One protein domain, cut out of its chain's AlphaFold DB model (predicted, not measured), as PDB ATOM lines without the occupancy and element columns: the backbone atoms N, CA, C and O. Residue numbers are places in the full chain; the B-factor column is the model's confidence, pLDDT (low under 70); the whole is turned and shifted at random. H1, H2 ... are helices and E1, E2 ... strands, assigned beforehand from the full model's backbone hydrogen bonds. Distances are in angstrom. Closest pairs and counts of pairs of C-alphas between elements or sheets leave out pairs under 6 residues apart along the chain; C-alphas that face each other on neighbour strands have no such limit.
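What this domain is: This is residues 248 to 316 and 529 to 561 of the 670 residues of an uncharacterized protein of Deltaproteobacteria bacterium (UniProt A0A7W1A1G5). What is the main picture? A small three-stranded sheet has H2 over one face, while H3 makes an arm beyond the sheet whose residues 529 to 535 stick out. H1 only grazes the sheet, and the tail after H3 folds back to E1. What is it built of? The 102 printed residues run H1, E1, H2, E2, E3, H3, mixed in class, with an antiparallel sheet ordered E1, E3, E2. It is compact, with a radius of gyration of the C-alphas of 14.7 A and spans of 47 by 37 by 24 A.

How they stand to each other: How does H1 meet the sheet? H1, residues 255 to 264, only grazes the sheet of E1, residues 268 to 270, E3, residues 306 to 311, and E2, residues 298 to 303; its closest C-alphas to E2 are Leu 257 and Cys 303, 6.5 A. What joins the strands? N 269 and O 309 of E1 and E3 are 2.9 A apart, and in the hairpin E2 and E3, N 301 and O 308 are 2.9 A apart, within hydrogen-bond range. Where are the other helices? H2, residues 281 to 293, gives two layers, a helix on one face of a sheet, over E2 at a height of 8.9 A; Asp 291 and Met 300 have the closest C-alphas, 5.7 A. H3, residues 529 to 546, is not on the sheet and is close but not clearly touching H2, with closest C-alphas Pro 281 and Ala 539 at 7.3 A. How are the helix backbones? Every O i to N i+4 pair is within hydrogen-bond range in H2 and H3, and 4 of 6 in H1.

Where its parts are: Where does H1 begin? C-alpha 255 is at (17.855, 23.981, -25.319). How long are the longer elements? H2 spans 18.4 A, E3 17.0 A and H3 25.5 A, ending at C-alpha 546, (22.056, 34.143, -32.495).

The domain as a whole: Is there a cut? Residues 317 to 528 are not printed, and C-alphas 316 and 529 are 45.1 A apart. Where is confidence low? Residues 248 to 250 and 557 to 561 are under 70.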
ATOM      1  N   THR A 248       7.345  36.330 -37.397       43.03
ATOM      2  CA  THR A 248       7.857  35.101 -36.834       43.03
ATOM      3  C   THR A 248       8.368  35.570 -35.495       43.03
ATOM      4  O   THR A 248       9.390  36.262 -35.440       43.03
ATOM      5  N   GLN A 249       7.604  35.290 -34.437       52.69
ATOM      6  CA  GLN A 249       8.142  35.344 -33.091       52.69
ATOM      7  C   GLN A 249       9.510  34.682 -33.167       52.69
ATOM      8  O   GLN A 249       9.642  33.577 -33.709       52.69
ATOM      9  N   ARG A 250      10.534  35.429 -32.756       63.94
ATOM     10  CA  ARG A 250      11.905  34.938 -32.771       63.94
ATOM     11  C   ARG A 250      11.904  33.574 -32.080       63.94
ATOM     12  O   ARG A 250      11.364  33.474 -30.978       63.94
ATOM     13  N   PRO A 251      12.436  32.519 -32.710       75.75
ATOM     14  CA  PRO A 251      12.437  31.216 -32.076       75.75
ATOM     15  C   PRO A 251      13.241  31.277 -30.775       75.75
ATOM     16  O   PRO A 251      14.247  31.989 -30.682       75.75
ATOM     17  N   ASN A 252      12.819  30.499 -29.782       80.88
ATOM     18  CA  ASN A 252      13.642  30.261 -28.602       80.88
ATOM     19  C   ASN A 252      14.983  29.632 -29.025       80.88
ATOM     20  O   ASN A 252      15.024  28.876 -30.008       80.88
ATOM     21  N   PRO A 253      16.081  29.910 -28.305       84.31
ATOM     22  CA  PRO A 253      17.357  29.266 -28.579       84.31
ATOM     23  C   PRO A 253      17.245  27.742 -28.381       84.31
ATOM     24  O   PRO A 253      16.484  27.284 -27.521       84.31
ATOM     25  N   PRO A 254      18.017  26.930 -29.129       87.38
ATOM     26  CA  PRO A 254      18.093  25.493 -28.894       87.38
ATOM     27  C   PRO A 254      18.405  25.175 -27.417       87.38
ATOM     28  O   PRO A 254      19.387  25.709 -26.895       87.38
ATOM     29  N   PRO A 255      17.655  24.274 -26.745       85.56
ATOM     30  CA  PRO A 255      17.855  23.981 -25.319       85.56
ATOM     31  C   PRO A 255      19.283  23.557 -24.955       85.56
ATOM     32  O   PRO A 255      19.766  23.872 -23.871       85.56
ATOM     33  N   ALA A 256      19.987  22.896 -25.880       87.88
ATOM     34  CA  ALA A 256      21.381  22.491 -25.705       87.88
ATOM     35  C   ALA A 256      22.333  23.673 -25.457       87.88
ATOM     36  O   ALA A 256      23.332  23.503 -24.764       87.88
ATOM     37  N   LEU A 257      22.023  24.868 -25.977       87.81
ATOM     38  CA  LEU A 257      22.831  26.062 -25.726       87.81
ATOM     39  C   LEU A 257      22.676  26.558 -24.285       87.81
ATOM     40  O   LEU A 257      23.646  27.032 -23.711       87.81
ATOM     41  N   LEU A 258      21.489  26.404 -23.686       87.69
ATOM     42  CA  LEU A 258      21.196  26.851 -22.318       87.69
ATOM     43  C   LEU A 258      21.565  25.807 -21.248       87.69
ATOM     44  O   LEU A 258      21.627  26.128 -20.062       87.69
ATOM     45  N   ALA A 259      21.796  24.555 -21.655       87.06
ATOM     46  CA  ALA A 259      21.893  23.400 -20.763       87.06
ATOM     47  C   ALA A 259      22.943  23.558 -19.654       87.06
ATOM     48  O   ALA A 259      22.695  23.145 -18.524       87.06
ATOM     49  N   ALA A 260      24.086  24.187 -19.950       88.06
ATOM     50  CA  ALA A 260      25.146  24.401 -18.966       88.06
ATOM     51  C   ALA A 260      24.706  25.329 -17.818       88.06
ATOM     52  O   ALA A 260      24.986  25.038 -16.659       88.06
ATOM     53  N   LEU A 261      23.982  26.410 -18.128       90.25
ATOM     54  CA  LEU A 261      23.473  27.344 -17.118       90.25
ATOM     55  C   LEU A 261      22.306  26.746 -16.332       90.25
ATOM     56  O   LEU A 261      22.212  26.939 -15.126       90.25
ATOM     57  N   VAL A 262      21.452  25.962 -16.995       88.56
ATOM     58  CA  VAL A 262      20.371  25.226 -16.321       88.56
ATOM     59  C   VAL A 262      20.937  24.202 -15.330       88.56
ATOM     60  O   VAL A 262      20.451  24.107 -14.205       88.56
ATOM     61  N   ALA A 263      21.970  23.453 -15.725       89.06
ATOM     62  CA  ALA A 263      22.593  22.426 -14.889       89.06
ATOM     63  C   ALA A 263      23.377  22.995 -13.692       89.06
ATOM     64  O   ALA A 263      23.555  22.296 -12.699       89.06
ATOM     65  N   ASP A 264      23.830  24.249 -13.773       89.69
ATOM     66  CA  ASP A 264      24.544  24.942 -12.694       89.69
ATOM     67  C   ASP A 264      23.654  25.221 -11.462       89.69
ATOM     68  O   ASP A 264      24.155  25.338 -10.347       89.69
ATOM     69  N   GLY A 265      22.328  25.283 -11.636       87.75
ATOM     70  CA  GLY A 265      21.354  25.380 -10.540       87.75
ATOM     71  C   GLY A 265      21.178  26.772  -9.919       87.75
ATOM     72  O   GLY A 265      20.240  26.963  -9.144       87.75
ATOM     73  N   ARG A 266      22.021  27.758 -10.261       91.75
ATOM     74  CA  ARG A 266      21.831  29.175  -9.894       91.75
ATOM     75  C   ARG A 266      20.896  29.896 -10.867       91.75
ATOM     76  O   ARG A 266      20.605  29.401 -11.953       91.75
ATOM     77  N   ILE A 267      20.447  31.089 -10.473       92.38
ATOM     78  CA  ILE A 267      19.737  32.018 -11.359       92.38
ATOM     79  C   ILE A 267      20.776  32.862 -12.093       92.38
ATOM     80  O   ILE A 267      21.544  33.600 -11.471       92.38
ATOM     81  N   TRP A 268      20.791  32.732 -13.412       93.38
ATOM     82  CA  TRP A 268      21.640  33.485 -14.324       93.38
ATOM     83  C   TRP A 268      20.814  34.561 -15.013       93.38
ATOM     84  O   TRP A 268      19.803  34.244 -15.635       93.38
ATOM     85  N   THR A 269      21.253  35.814 -14.950       92.25
ATOM     86  CA  THR A 269      20.541  36.964 -15.523       92.25
ATOM     87  C   THR A 269      21.300  37.504 -16.723       92.25
ATOM     88  O   THR A 269      22.507  37.717 -16.647       92.25
ATOM     89  N   TRP A 270      20.603  37.732 -17.833       91.38
ATOM     90  CA  TRP A 270      21.180  38.358 -19.016       91.38
ATOM     91  C   TRP A 270      21.499  39.831 -18.737       91.38
ATOM     92  O   TRP A 270      20.608  40.613 -18.398       91.38
ATOM     93  N   ASP A 271      22.753  40.226 -18.950       87.56
ATOM     94  CA  ASP A 271      23.203  41.622 -18.942       87.56
ATOM     95  C   ASP A 271      22.767  42.384 -20.211       87.56
ATOM     96  O   ASP A 271      23.565  42.872 -21.008       87.56
ATOM     97  N   ILE A 272      21.455  42.473 -20.425       84.44
ATOM     98  CA  ILE A 272      20.866  43.156 -21.584       84.44
ATOM     99  C   ILE A 272      21.128  44.670 -21.574       84.44
ATOM    100  O   ILE A 272      21.108  45.291 -22.631       84.44
ATOM    101  N   GLY A 273      21.367  45.270 -20.402       76.75
ATOM    102  CA  GLY A 273      21.552  46.717 -20.256       76.75
ATOM    103  C   GLY A 273      22.802  47.241 -20.965       76.75
ATOM    104  O   GLY A 273      22.742  48.294 -21.594       76.75
ATOM    105  N   HIS A 274      23.894  46.475 -20.919       79.06
ATOM    106  CA  HIS A 274      25.169  46.840 -21.543       79.06
ATOM    107  C   HIS A 274      25.508  45.952 -22.749       79.06
ATOM    108  O   HIS A 274      26.165  46.403 -23.689       79.06
ATOM    109  N   ASN A 275      25.020  44.704 -22.745       87.56
ATOM    110  CA  ASN A 275      25.325  43.669 -23.734       87.56
ATOM    111  C   ASN A 275      24.036  43.036 -24.323       87.56
ATOM    112  O   ASN A 275      23.779  41.836 -24.153       87.56
ATOM    113  N   PRO A 276      23.188  43.817 -25.029       87.06
ATOM    114  CA  PRO A 276      21.942  43.326 -25.635       87.06
ATOM    115  C   PRO A 276      22.139  42.527 -26.935       87.06
ATOM    116  O   PRO A 276      21.164  42.011 -27.501       87.06
ATOM    117  N   ASP A 277      23.374  42.440 -27.422       89.94
ATOM    118  CA  ASP A 277      23.751  41.840 -28.696       89.94
ATOM    119  C   ASP A 277      24.703  40.651 -28.484       89.94
ATOM    120  O   ASP A 277      25.404  40.606 -27.469       89.94
ATOM    121  N   PRO A 278      24.752  39.679 -29.415       92.56
ATOM    122  CA  PRO A 278      25.747  38.616 -29.367       92.56
ATOM    123  C   PRO A 278      27.169  39.183 -29.440       92.56
ATOM    124  O   PRO A 278      27.494  39.927 -30.364       92.56
ATOM    125  N   LEU A 279      28.010  38.779 -28.494       95.06
ATOM    126  CA  LEU A 279      29.392  39.216 -28.360       95.06
ATOM    127  C   LEU A 279      30.310  38.588 -29.416       95.06
ATOM    128  O   LEU A 279      30.147  37.428 -29.814       95.06
ATOM    129  N   SER A 280      31.325  39.344 -29.822       95.88
ATOM    130  CA  SER A 280      32.431  38.876 -30.646       95.88
ATOM    131  C   SER A 280      33.269  37.826 -29.906       95.88
ATOM    132  O   SER A 280      33.395  37.874 -28.678       95.88
ATOM    133  N   PRO A 281      33.908  36.882 -30.618       96.81
ATOM    134  CA  PRO A 281      34.860  35.944 -30.022       96.81
ATOM    135  C   PRO A 281      35.937  36.597 -29.147       96.81
ATOM    136  O   PRO A 281      36.277  36.044 -28.100       96.81
ATOM    137  N   ALA A 282      36.440  37.778 -29.525       96.75
ATOM    138  CA  ALA A 282      37.399  38.508 -28.706       96.75
ATOM    139  C   ALA A 282      36.784  38.983 -27.379       96.75
ATOM    140  O   ALA A 282      37.386  38.782 -26.323       96.75
ATOM    141  N   GLN A 283      35.570  39.541 -27.403       96.50
ATOM    142  CA  GLN A 283      34.880  39.974 -26.186       96.50
ATOM    143  C   GLN A 283      34.470  38.787 -25.297       96.50
ATOM    144  O   GLN A 283      34.583  38.871 -24.075       96.50
ATOM    145  N   ILE A 284      34.073  37.654 -25.886       96.56
ATOM    146  CA  ILE A 284      33.809  36.404 -25.150       96.56
ATOM    147  C   ILE A 284      35.066  35.954 -24.398       96.56
ATOM    148  O   ILE A 284      35.008  35.682 -23.201       96.56
ATOM    149  N   ALA A 285      36.217  35.945 -25.073       95.69
ATOM    150  CA  ALA A 285      37.482  35.569 -24.452       95.69
ATOM    151  C   ALA A 285      37.881  36.518 -23.305       95.69
ATOM    152  O   ALA A 285      38.453  36.060 -22.313       95.69
ATOM    153  N   LEU A 286      37.554  37.815 -23.397       95.44
ATOM    154  CA  LEU A 286      37.743  38.769 -22.298       95.44
ATOM    155  C   LEU A 286      36.869  38.441 -21.092       95.44
ATOM    156  O   LEU A 286      37.390  38.354 -19.980       95.44
ATOM    157  N   VAL A 287      35.570  38.216 -21.307       95.50
ATOM    158  CA  VAL A 287      34.639  37.813 -20.241       95.50
ATOM    159  C   VAL A 287      35.150  36.551 -19.544       95.50
ATOM    160  O   VAL A 287      35.258  36.524 -18.318       95.50
ATOM    161  N   ASP A 288      35.539  35.536 -20.318       94.75
ATOM    162  CA  ASP A 288      36.057  34.274 -19.787       94.75
ATOM    163  C   ASP A 288      37.374  34.455 -19.025       94.75
ATOM    164  O   ASP A 288      37.646  33.721 -18.072       94.75
ATOM    165  N   ARG A 289      38.230  35.394 -19.444       94.75
ATOM    166  CA  ARG A 289      39.485  35.702 -18.744       94.75
ATOM    167  C   ARG A 289      39.208  36.369 -17.397       94.75
ATOM    168  O   ARG A 289      39.812  35.973 -16.402       94.75
ATOM    169  N   VAL A 290      38.285  37.331 -17.353       94.38
ATOM    170  CA  VAL A 290      37.896  38.006 -16.105       94.38
ATOM    171  C   VAL A 290      37.204  37.029 -15.148       94.38
ATOM    172  O   VAL A 290      37.557  36.985 -13.973       94.38
ATOM    173  N   ASP A 291      36.288  36.182 -15.630       94.25
ATOM    174  CA  ASP A 291      35.614  35.200 -14.770       94.25
ATOM    175  C   ASP A 291      36.579  34.152 -14.191       94.25
ATOM    176  O   ASP A 291      36.475  33.798 -13.010       94.25
ATOM    177  N   ARG A 292      37.548  33.689 -15.000       92.50
ATOM    178  CA  ARG A 292      38.590  32.739 -14.574       92.50
ATOM    179  C   ARG A 292      39.549  33.321 -13.543       92.50
ATOM    180  O   ARG A 292      40.036  32.560 -12.713       92.50
ATOM    181  N   ALA A 293      39.804  34.631 -13.572       90.75
ATOM    182  CA  ALA A 293      40.572  35.290 -12.515       90.75
ATOM    183  C   ALA A 293      39.874  35.152 -11.150       90.75
ATOM    184  O   ALA A 293      40.539  35.049 -10.129       90.75
ATOM    185  N   GLY A 294      38.539  35.070 -11.143       83.00
ATOM    186  CA  GLY A 294      37.752  34.630  -9.993       83.00
ATOM    187  C   GLY A 294      37.503  35.682  -8.911       83.00
ATOM    188  O   GLY A 294      36.784  35.386  -7.958       83.00
ATOM    189  N   ASP A 295      38.033  36.892  -9.084       82.00
ATOM    190  CA  ASP A 295      38.021  37.958  -8.074       82.00
ATOM    191  C   ASP A 295      36.878  38.972  -8.243       82.00
ATOM    192  O   ASP A 295      36.806  39.955  -7.507       82.00
ATOM    193  N   THR A 296      35.993  38.773  -9.222       87.62
ATOM    194  CA  THR A 296      34.819  39.627  -9.429       87.62
ATOM    195  C   THR A 296      33.649  39.175  -8.549       87.62
ATOM    196  O   THR A 296      33.454  37.975  -8.355       87.62
ATOM    197  N   PRO A 297      32.790  40.093  -8.070       88.00
ATOM    198  CA  PRO A 297      31.618  39.753  -7.259       88.00
ATOM    199  C   PRO A 297      30.517  39.025  -8.042       88.00
ATOM    200  O   PRO A 297      29.532  38.589  -7.456       88.00
ATOM    201  N   TYR A 298      30.670  38.861  -9.356       90.56
ATOM    202  CA  TYR A 298      29.758  38.111 -10.211       90.56
ATOM    203  C   TYR A 298      30.514  36.993 -10.922       90.56
ATOM    204  O   TYR A 298      31.665  37.160 -11.327       90.56
ATOM    205  N   ALA A 299      29.871  35.836 -11.056       93.38
ATOM    206  CA  ALA A 299      30.262  34.832 -12.029       93.38
ATOM    207  C   ALA A 299      29.631  35.191 -13.375       93.38
ATOM    208  O   ALA A 299      28.484  35.637 -13.422       93.38
ATOM    209  N   MET A 300      30.379  35.003 -14.456       95.06
ATOM    210  CA  MET A 300      29.992  35.401 -15.805       95.06
ATOM    211  C   MET A 300      30.094  34.217 -16.759       95.06
ATOM    212  O   MET A 300      31.035  33.422 -16.704       95.06
ATOM    213  N   ARG A 301      29.111  34.084 -17.646       94.06
ATOM    214  CA  ARG A 301      29.075  33.052 -18.682       94.06
ATOM    215  C   ARG A 301      28.495  33.637 -19.953       94.06
ATOM    216  O   ARG A 301      27.451  34.279 -19.910       94.06
ATOM    217  N   VAL A 302      29.129  33.361 -21.088       94.12
ATOM    218  CA  VAL A 302      28.530  33.670 -22.386       94.12
ATOM    219  C   VAL A 302      27.794  32.444 -22.913       94.12
ATOM    220  O   VAL A 302      28.373  31.377 -23.093       94.12
ATOM    221  N   CYS A 303      26.501  32.601 -23.166       90.81
ATOM    222  CA  CYS A 303      25.618  31.554 -23.648       90.81
ATOM    223  C   CYS A 303      24.966  32.008 -24.953       90.81
ATOM    224  O   CYS A 303      24.300  33.040 -24.988       90.81
ATOM    225  N   ALA A 304      25.159  31.247 -26.037       87.88
ATOM    226  CA  ALA A 304      24.667  31.612 -27.370       87.88
ATOM    227  C   ALA A 304      25.125  33.017 -27.837       87.88
ATOM    228  O   ALA A 304      24.415  33.686 -28.578       87.88
ATOM    229  N   GLY A 305      26.301  33.467 -27.387       92.38
ATOM    230  CA  GLY A 305      26.824  34.813 -27.647       92.38
ATOM    231  C   GLY A 305      26.365  35.883 -26.650       92.38
ATOM    232  O   GLY A 305      26.906  36.975 -26.676       92.38
ATOM    233  N   TYR A 306      25.439  35.591 -25.736       94.00
ATOM    234  CA  TYR A 306      24.911  36.565 -24.775       94.00
ATOM    235  C   TYR A 306      25.523  36.412 -23.384       94.00
ATOM    236  O   TYR A 306      25.660  35.294 -22.884       94.00
ATOM    237  N   LEU A 307      25.872  37.533 -22.749       95.12
ATOM    238  CA  LEU A 307      26.450  37.560 -21.407       95.12
ATOM    239  C   LEU A 307      25.381  37.356 -20.329       95.12
ATOM    240  O   LEU A 307      24.477  38.173 -20.170       95.12
ATOM    241  N   TYR A 308      25.537  36.295 -19.544       95.06
ATOM    242  CA  TYR A 308      24.775  36.045 -18.329       95.06
ATOM    243  C   TYR A 308      25.666  36.177 -17.100       95.06
ATOM    244  O   TYR A 308      26.814  35.723 -17.096       95.06
ATOM    245  N   THR A 309      25.117  36.749 -16.034       94.31
ATOM    246  CA  THR A 309      25.808  36.919 -14.759       94.31
ATOM    247  C   THR A 309      24.997  36.340 -13.605       94.31
ATOM    248  O   THR A 309      23.769  36.255 -13.652       94.31
ATOM    249  N   THR A 310      25.689  35.905 -12.556       93.38
ATOM    250  CA  THR A 310      25.074  35.513 -11.285       93.38
ATOM    251  C   THR A 310      25.961  35.978 -10.123       93.38
ATOM    252  O   THR A 310      27.189  35.912 -10.246       93.38
ATOM    253  N   PRO A 311      25.405  36.494  -9.013       91.62
ATOM    254  CA  PRO A 311      26.194  36.935  -7.860       91.62
ATOM    255  C   PRO A 311      27.079  35.816  -7.279       91.62
ATOM    256  O   PRO A 311      26.664  34.658  -7.192       91.62
ATOM    257  N   ARG A 312      28.301  36.153  -6.852       89.19
ATOM    258  CA  ARG A 312      29.145  35.308  -5.986       89.19
ATOM    259  C   ARG A 312      28.943  35.719  -4.529       89.19
ATOM    260  O   ARG A 312      28.806  36.899  -4.236       89.19
ATOM    261  N   GLU A 313      28.946  34.767  -3.607       83.62
ATOM    262  CA  GLU A 313      28.878  35.068  -2.172       83.62
ATOM    263  C   GLU A 313      30.281  35.018  -1.543       83.62
ATOM    264  O   GLU A 313      31.044  34.101  -1.867       83.62
ATOM    265  N   PRO A 314      30.632  35.943  -0.626       83.75
ATOM    266  CA  PRO A 314      29.846  37.095  -0.179       83.75
ATOM    267  C   PRO A 314      29.913  38.282  -1.155       83.75
ATOM    268  O   PRO A 314      30.951  38.541  -1.766       83.75
ATOM    269  N   GLN A 315      28.831  39.055  -1.247       82.25
ATOM    270  CA  GLN A 315      28.843  40.336  -1.961       82.25
ATOM    271  C   GLN A 315      29.635  41.412  -1.191       82.25
ATOM    272  O   GLN A 315      29.535  41.488   0.039       82.25
ATOM    273  N   PRO A 316      30.403  42.278  -1.879       78.50
ATOM    274  CA  PRO A 316      31.134  43.363  -1.237       78.50
ATOM    275  C   PRO A 316      30.166  44.387  -0.636       78.50
ATOM    276  O   PRO A 316      29.266  44.894  -1.304       78.50
ATOM    277  N   PRO A 529      46.110  34.531 -43.272       92.75
ATOM    278  CA  PRO A 529      45.068  35.543 -43.429       92.75
ATOM    279  C   PRO A 529      43.752  34.994 -43.996       92.75
ATOM    280  O   PRO A 529      42.681  35.461 -43.599       92.75
ATOM    281  N   ASP A 530      43.803  33.992 -44.878       89.44
ATOM    282  CA  ASP A 530      42.601  33.413 -45.487       89.44
ATOM    283  C   ASP A 530      41.849  32.502 -44.509       89.44
ATOM    284  O   ASP A 530      40.612  32.468 -44.500       89.44
ATOM    285  N   ASP A 531      42.574  31.795 -43.636       91.19
ATOM    286  CA  ASP A 531      41.964  31.054 -42.532       91.19
ATOM    287  C   ASP A 531      41.309  31.984 -41.513       91.19
ATOM    288  O   ASP A 531      40.148  31.771 -41.147       91.19
ATOM    289  N   VAL A 532      42.007  33.053 -41.117       91.88
ATOM    290  CA  VAL A 532      41.468  34.068 -40.204       91.88
ATOM    291  C   VAL A 532      40.184  34.665 -40.772       91.88
ATOM    292  O   VAL A 532      39.163  34.667 -40.084       91.88
ATOM    293  N   ARG A 533      40.190  35.076 -42.047       91.12
ATOM    294  CA  ARG A 533      39.009  35.626 -42.726       91.12
ATOM    295  C   ARG A 533      37.841  34.641 -42.717       91.12
ATOM    296  O   ARG A 533      36.735  34.995 -42.311       91.12
ATOM    297  N   ARG A 534      38.075  33.379 -43.095       88.50
ATOM    298  CA  ARG A 534      37.045  32.323 -43.102       88.50
ATOM    299  C   ARG A 534      36.433  32.108 -41.715       88.50
ATOM    300  O   ARG A 534      35.210  31.999 -41.591       88.50
ATOM    301  N   ARG A 535      37.263  32.032 -40.672       92.69
ATOM    302  CA  ARG A 535      36.820  31.813 -39.285       92.69
ATOM    303  C   ARG A 535      36.056  33.021 -38.747       92.69
ATOM    304  O   ARG A 535      34.985  32.841 -38.166       92.69
ATOM    305  N   ALA A 536      36.539  34.227 -39.030       89.25
ATOM    306  CA  ALA A 536      35.870  35.474 -38.691       89.25
ATOM    307  C   ALA A 536      34.491  35.587 -39.365       89.25
ATOM    308  O   ALA A 536      33.493  35.877 -38.704       89.25
ATOM    309  N   SER A 537      34.381  35.276 -40.663       84.88
ATOM    310  CA  SER A 537      33.091  35.220 -41.369       84.88
ATOM    311  C   SER A 537      32.130  34.196 -40.753       84.88
ATOM    312  O   SER A 537      30.944  34.491 -40.577       84.88
ATOM    313  N   ALA A 538      32.620  33.013 -40.372       79.50
ATOM    314  CA  ALA A 538      31.801  31.997 -39.710       79.50
ATOM    315  C   ALA A 538      31.292  32.464 -38.332       79.50
ATOM    316  O   ALA A 538      30.124  32.231 -38.002       79.50
ATOM    317  N   ALA A 539      32.133  33.158 -37.560       85.19
ATOM    318  CA  ALA A 539      31.769  33.734 -36.268       85.19
ATOM    319  C   ALA A 539      30.720  34.851 -36.405       85.19
ATOM    320  O   ALA A 539      29.701  34.810 -35.714       85.19
ATOM    321  N   ARG A 540      30.888  35.779 -37.360       86.12
ATOM    322  CA  ARG A 540      29.879  36.810 -37.676       86.12
ATOM    323  C   ARG A 540      28.541  36.190 -38.077       86.12
ATOM    324  O   ARG A 540      27.488  36.613 -37.603       86.12
ATOM    325  N   ALA A 541      28.565  35.138 -38.898       77.50
ATOM    326  CA  ALA A 541      27.355  34.416 -39.281       77.50
ATOM    327  C   ALA A 541      26.689  33.719 -38.080       77.50
ATOM    328  O   ALA A 541      25.461  33.667 -38.002       77.50
ATOM    329  N   ALA A 542      27.469  33.193 -37.130       79.00
ATOM    330  CA  ALA A 542      26.943  32.618 -35.893       79.00
ATOM    331  C   ALA A 542      26.296  33.680 -34.993       79.00
ATOM    332  O   ALA A 542      25.173  33.466 -34.542       79.00
ATOM    333  N   ALA A 543      26.945  34.833 -34.809       83.06
ATOM    334  CA  ALA A 543      26.381  35.971 -34.086       83.06
ATOM    335  C   ALA A 543      25.085  36.472 -34.748       83.06
ATOM    336  O   ALA A 543      24.074  36.643 -34.076       83.06
ATOM    337  N   SER A 544      25.057  36.598 -36.078       81.31
ATOM    338  CA  SER A 544      23.848  36.989 -36.815       81.31
ATOM    339  C   SER A 544      22.699  35.986 -36.644       81.31
ATOM    340  O   SER A 544      21.551  36.388 -36.460       81.31
ATOM    341  N   ARG A 545      22.988  34.675 -36.625       80.81
ATOM    342  CA  ARG A 545      21.978  33.653 -36.295       80.81
ATOM    343  C   ARG A 545      21.490  33.782 -34.854       80.81
ATOM    344  O   ARG A 545      20.285  33.717 -34.632       80.81
ATOM    345  N   ALA A 546      22.400  33.986 -33.903       82.56
ATOM    346  CA  ALA A 546      22.056  34.143 -32.495       82.56
ATOM    347  C   ALA A 546      21.193  35.383 -32.233       82.56
ATOM    348  O   ALA A 546      20.251  35.325 -31.445       82.56
ATOM    349  N   ALA A 547      21.439  36.467 -32.973       83.44
ATOM    350  CA  ALA A 547      20.638  37.685 -32.926       83.44
ATOM    351  C   ALA A 547      19.165  37.462 -33.304       83.44
ATOM    352  O   ALA A 547      18.330  38.297 -32.963       83.44
ATOM    353  N   ASN A 548      18.826  36.345 -33.961       78.12
ATOM    354  CA  ASN A 548      17.452  35.981 -34.306       78.12
ATOM    355  C   ASN A 548      16.739  35.156 -33.223       78.12
ATOM    356  O   ASN A 548      15.562  34.848 -33.401       78.12
ATOM    357  N   TRP A 549      17.400  34.802 -32.116       81.12
ATOM    358  CA  TRP A 549      16.762  34.088 -31.008       81.12
ATOM    359  C   TRP A 549      16.078  35.032 -30.015       81.12
ATOM    360  O   TRP A 549      16.492  36.180 -29.808       81.12
ATOM    361  N   LEU A 550      15.012  34.531 -29.388       80.00
ATOM    362  CA  LEU A 550      14.414  35.132 -28.201       80.00
ATOM    363  C   LEU A 550      15.133  34.581 -26.967       80.00
ATOM    364  O   LEU A 550      14.761  33.547 -26.414       80.00
ATOM    365  N   MET A 551      16.221  35.238 -26.578       85.25
ATOM    366  CA  MET A 551      16.986  34.822 -25.404       85.25
ATOM    367  C   MET A 551      16.204  35.100 -24.113       85.25
ATOM    368  O   MET A 551      15.662  36.199 -23.961       85.25
ATOM    369  N   PRO A 552      16.149  34.144 -23.168       85.00
ATOM    370  CA  PRO A 552      15.463  34.347 -21.898       85.00
ATOM    371  C   PRO A 552      16.220  35.354 -21.019       85.00
ATOM    372  O   PRO A 552      17.449  35.332 -20.962       85.00
ATOM    373  N   ARG A 553      15.500  36.225 -20.300       84.69
ATOM    374  CA  ARG A 553      16.120  37.187 -19.363       84.69
ATOM    375  C   ARG A 553      16.807  36.495 -18.191       84.69
ATOM    376  O   ARG A 553      17.856  36.952 -17.751       84.69
ATOM    377  N   THR A 554      16.218  35.404 -17.715       88.44
ATOM    378  CA  THR A 554      16.735  34.582 -16.624       88.44
ATOM    379  C   THR A 554      16.814  33.122 -17.060       88.44
ATOM    380  O   THR A 554      15.972  32.633 -17.812       88.44
ATOM    381  N   ILE A 555      17.857  32.421 -16.620       89.00
ATOM    382  CA  ILE A 555      18.030  30.979 -16.820       89.00
ATOM    383  C   ILE A 555      18.261  30.344 -15.450       89.00
ATOM    384  O   ILE A 555      19.122  30.791 -14.696       89.00
ATOM    385  N   GLY A 556      17.498  29.294 -15.141       80.25
ATOM    386  CA  GLY A 556      17.451  28.701 -13.800       80.25
ATOM    387  C   GLY A 556      16.408  29.378 -12.899       80.25
ATOM    388  O   GLY A 556      15.908  30.452 -13.211       80.25
ATOM    389  N   GLY A 557      16.031  28.730 -11.791       65.25
ATOM    390  CA  GLY A 557      15.134  29.323 -10.782       65.25
ATOM    391  C   GLY A 557      13.625  29.073 -10.922       65.25
ATOM    392  O   GLY A 557      12.867  29.588 -10.111       65.25
ATOM    393  N   GLY A 558      13.162  28.264 -11.883       54.53
ATOM    394  CA  GLY A 558      11.752  27.837 -11.966       54.53
ATOM    395  C   GLY A 558      10.742  28.922 -12.369       54.53
ATOM    396  O   GLY A 558       9.543  28.647 -12.394       54.53
ATOM    397  N   GLU A 559      11.198  30.128 -12.705       44.44
ATOM    398  CA  GLU A 559      10.332  31.208 -13.172       44.44
ATOM    399  C   GLU A 559       9.964  30.990 -14.648       44.44
ATOM    400  O   GLU A 559      10.820  30.700 -15.488       44.44
ATOM    401  N   GLN A 560       8.667  31.063 -14.959       42.41
ATOM    402  CA  GLN A 560       8.177  30.910 -16.326       42.41
ATOM    403  C   GLN A 560       8.443  32.184 -17.141       42.41
ATOM    404  O   GLN A 560       8.342  33.284 -16.593       42.41
ATOM    405  N   PRO A 561       8.743  32.068 -18.448       45.59
ATOM    406  CA  PRO A 561       8.791  33.228 -19.329       45.59
ATOM    407  C   PRO A 561       7.454  33.977 -19.259       45.59
ATOM    408  O   PRO A 561       6.393  33.361 -19.347       45.59
TER     409      PRO A 561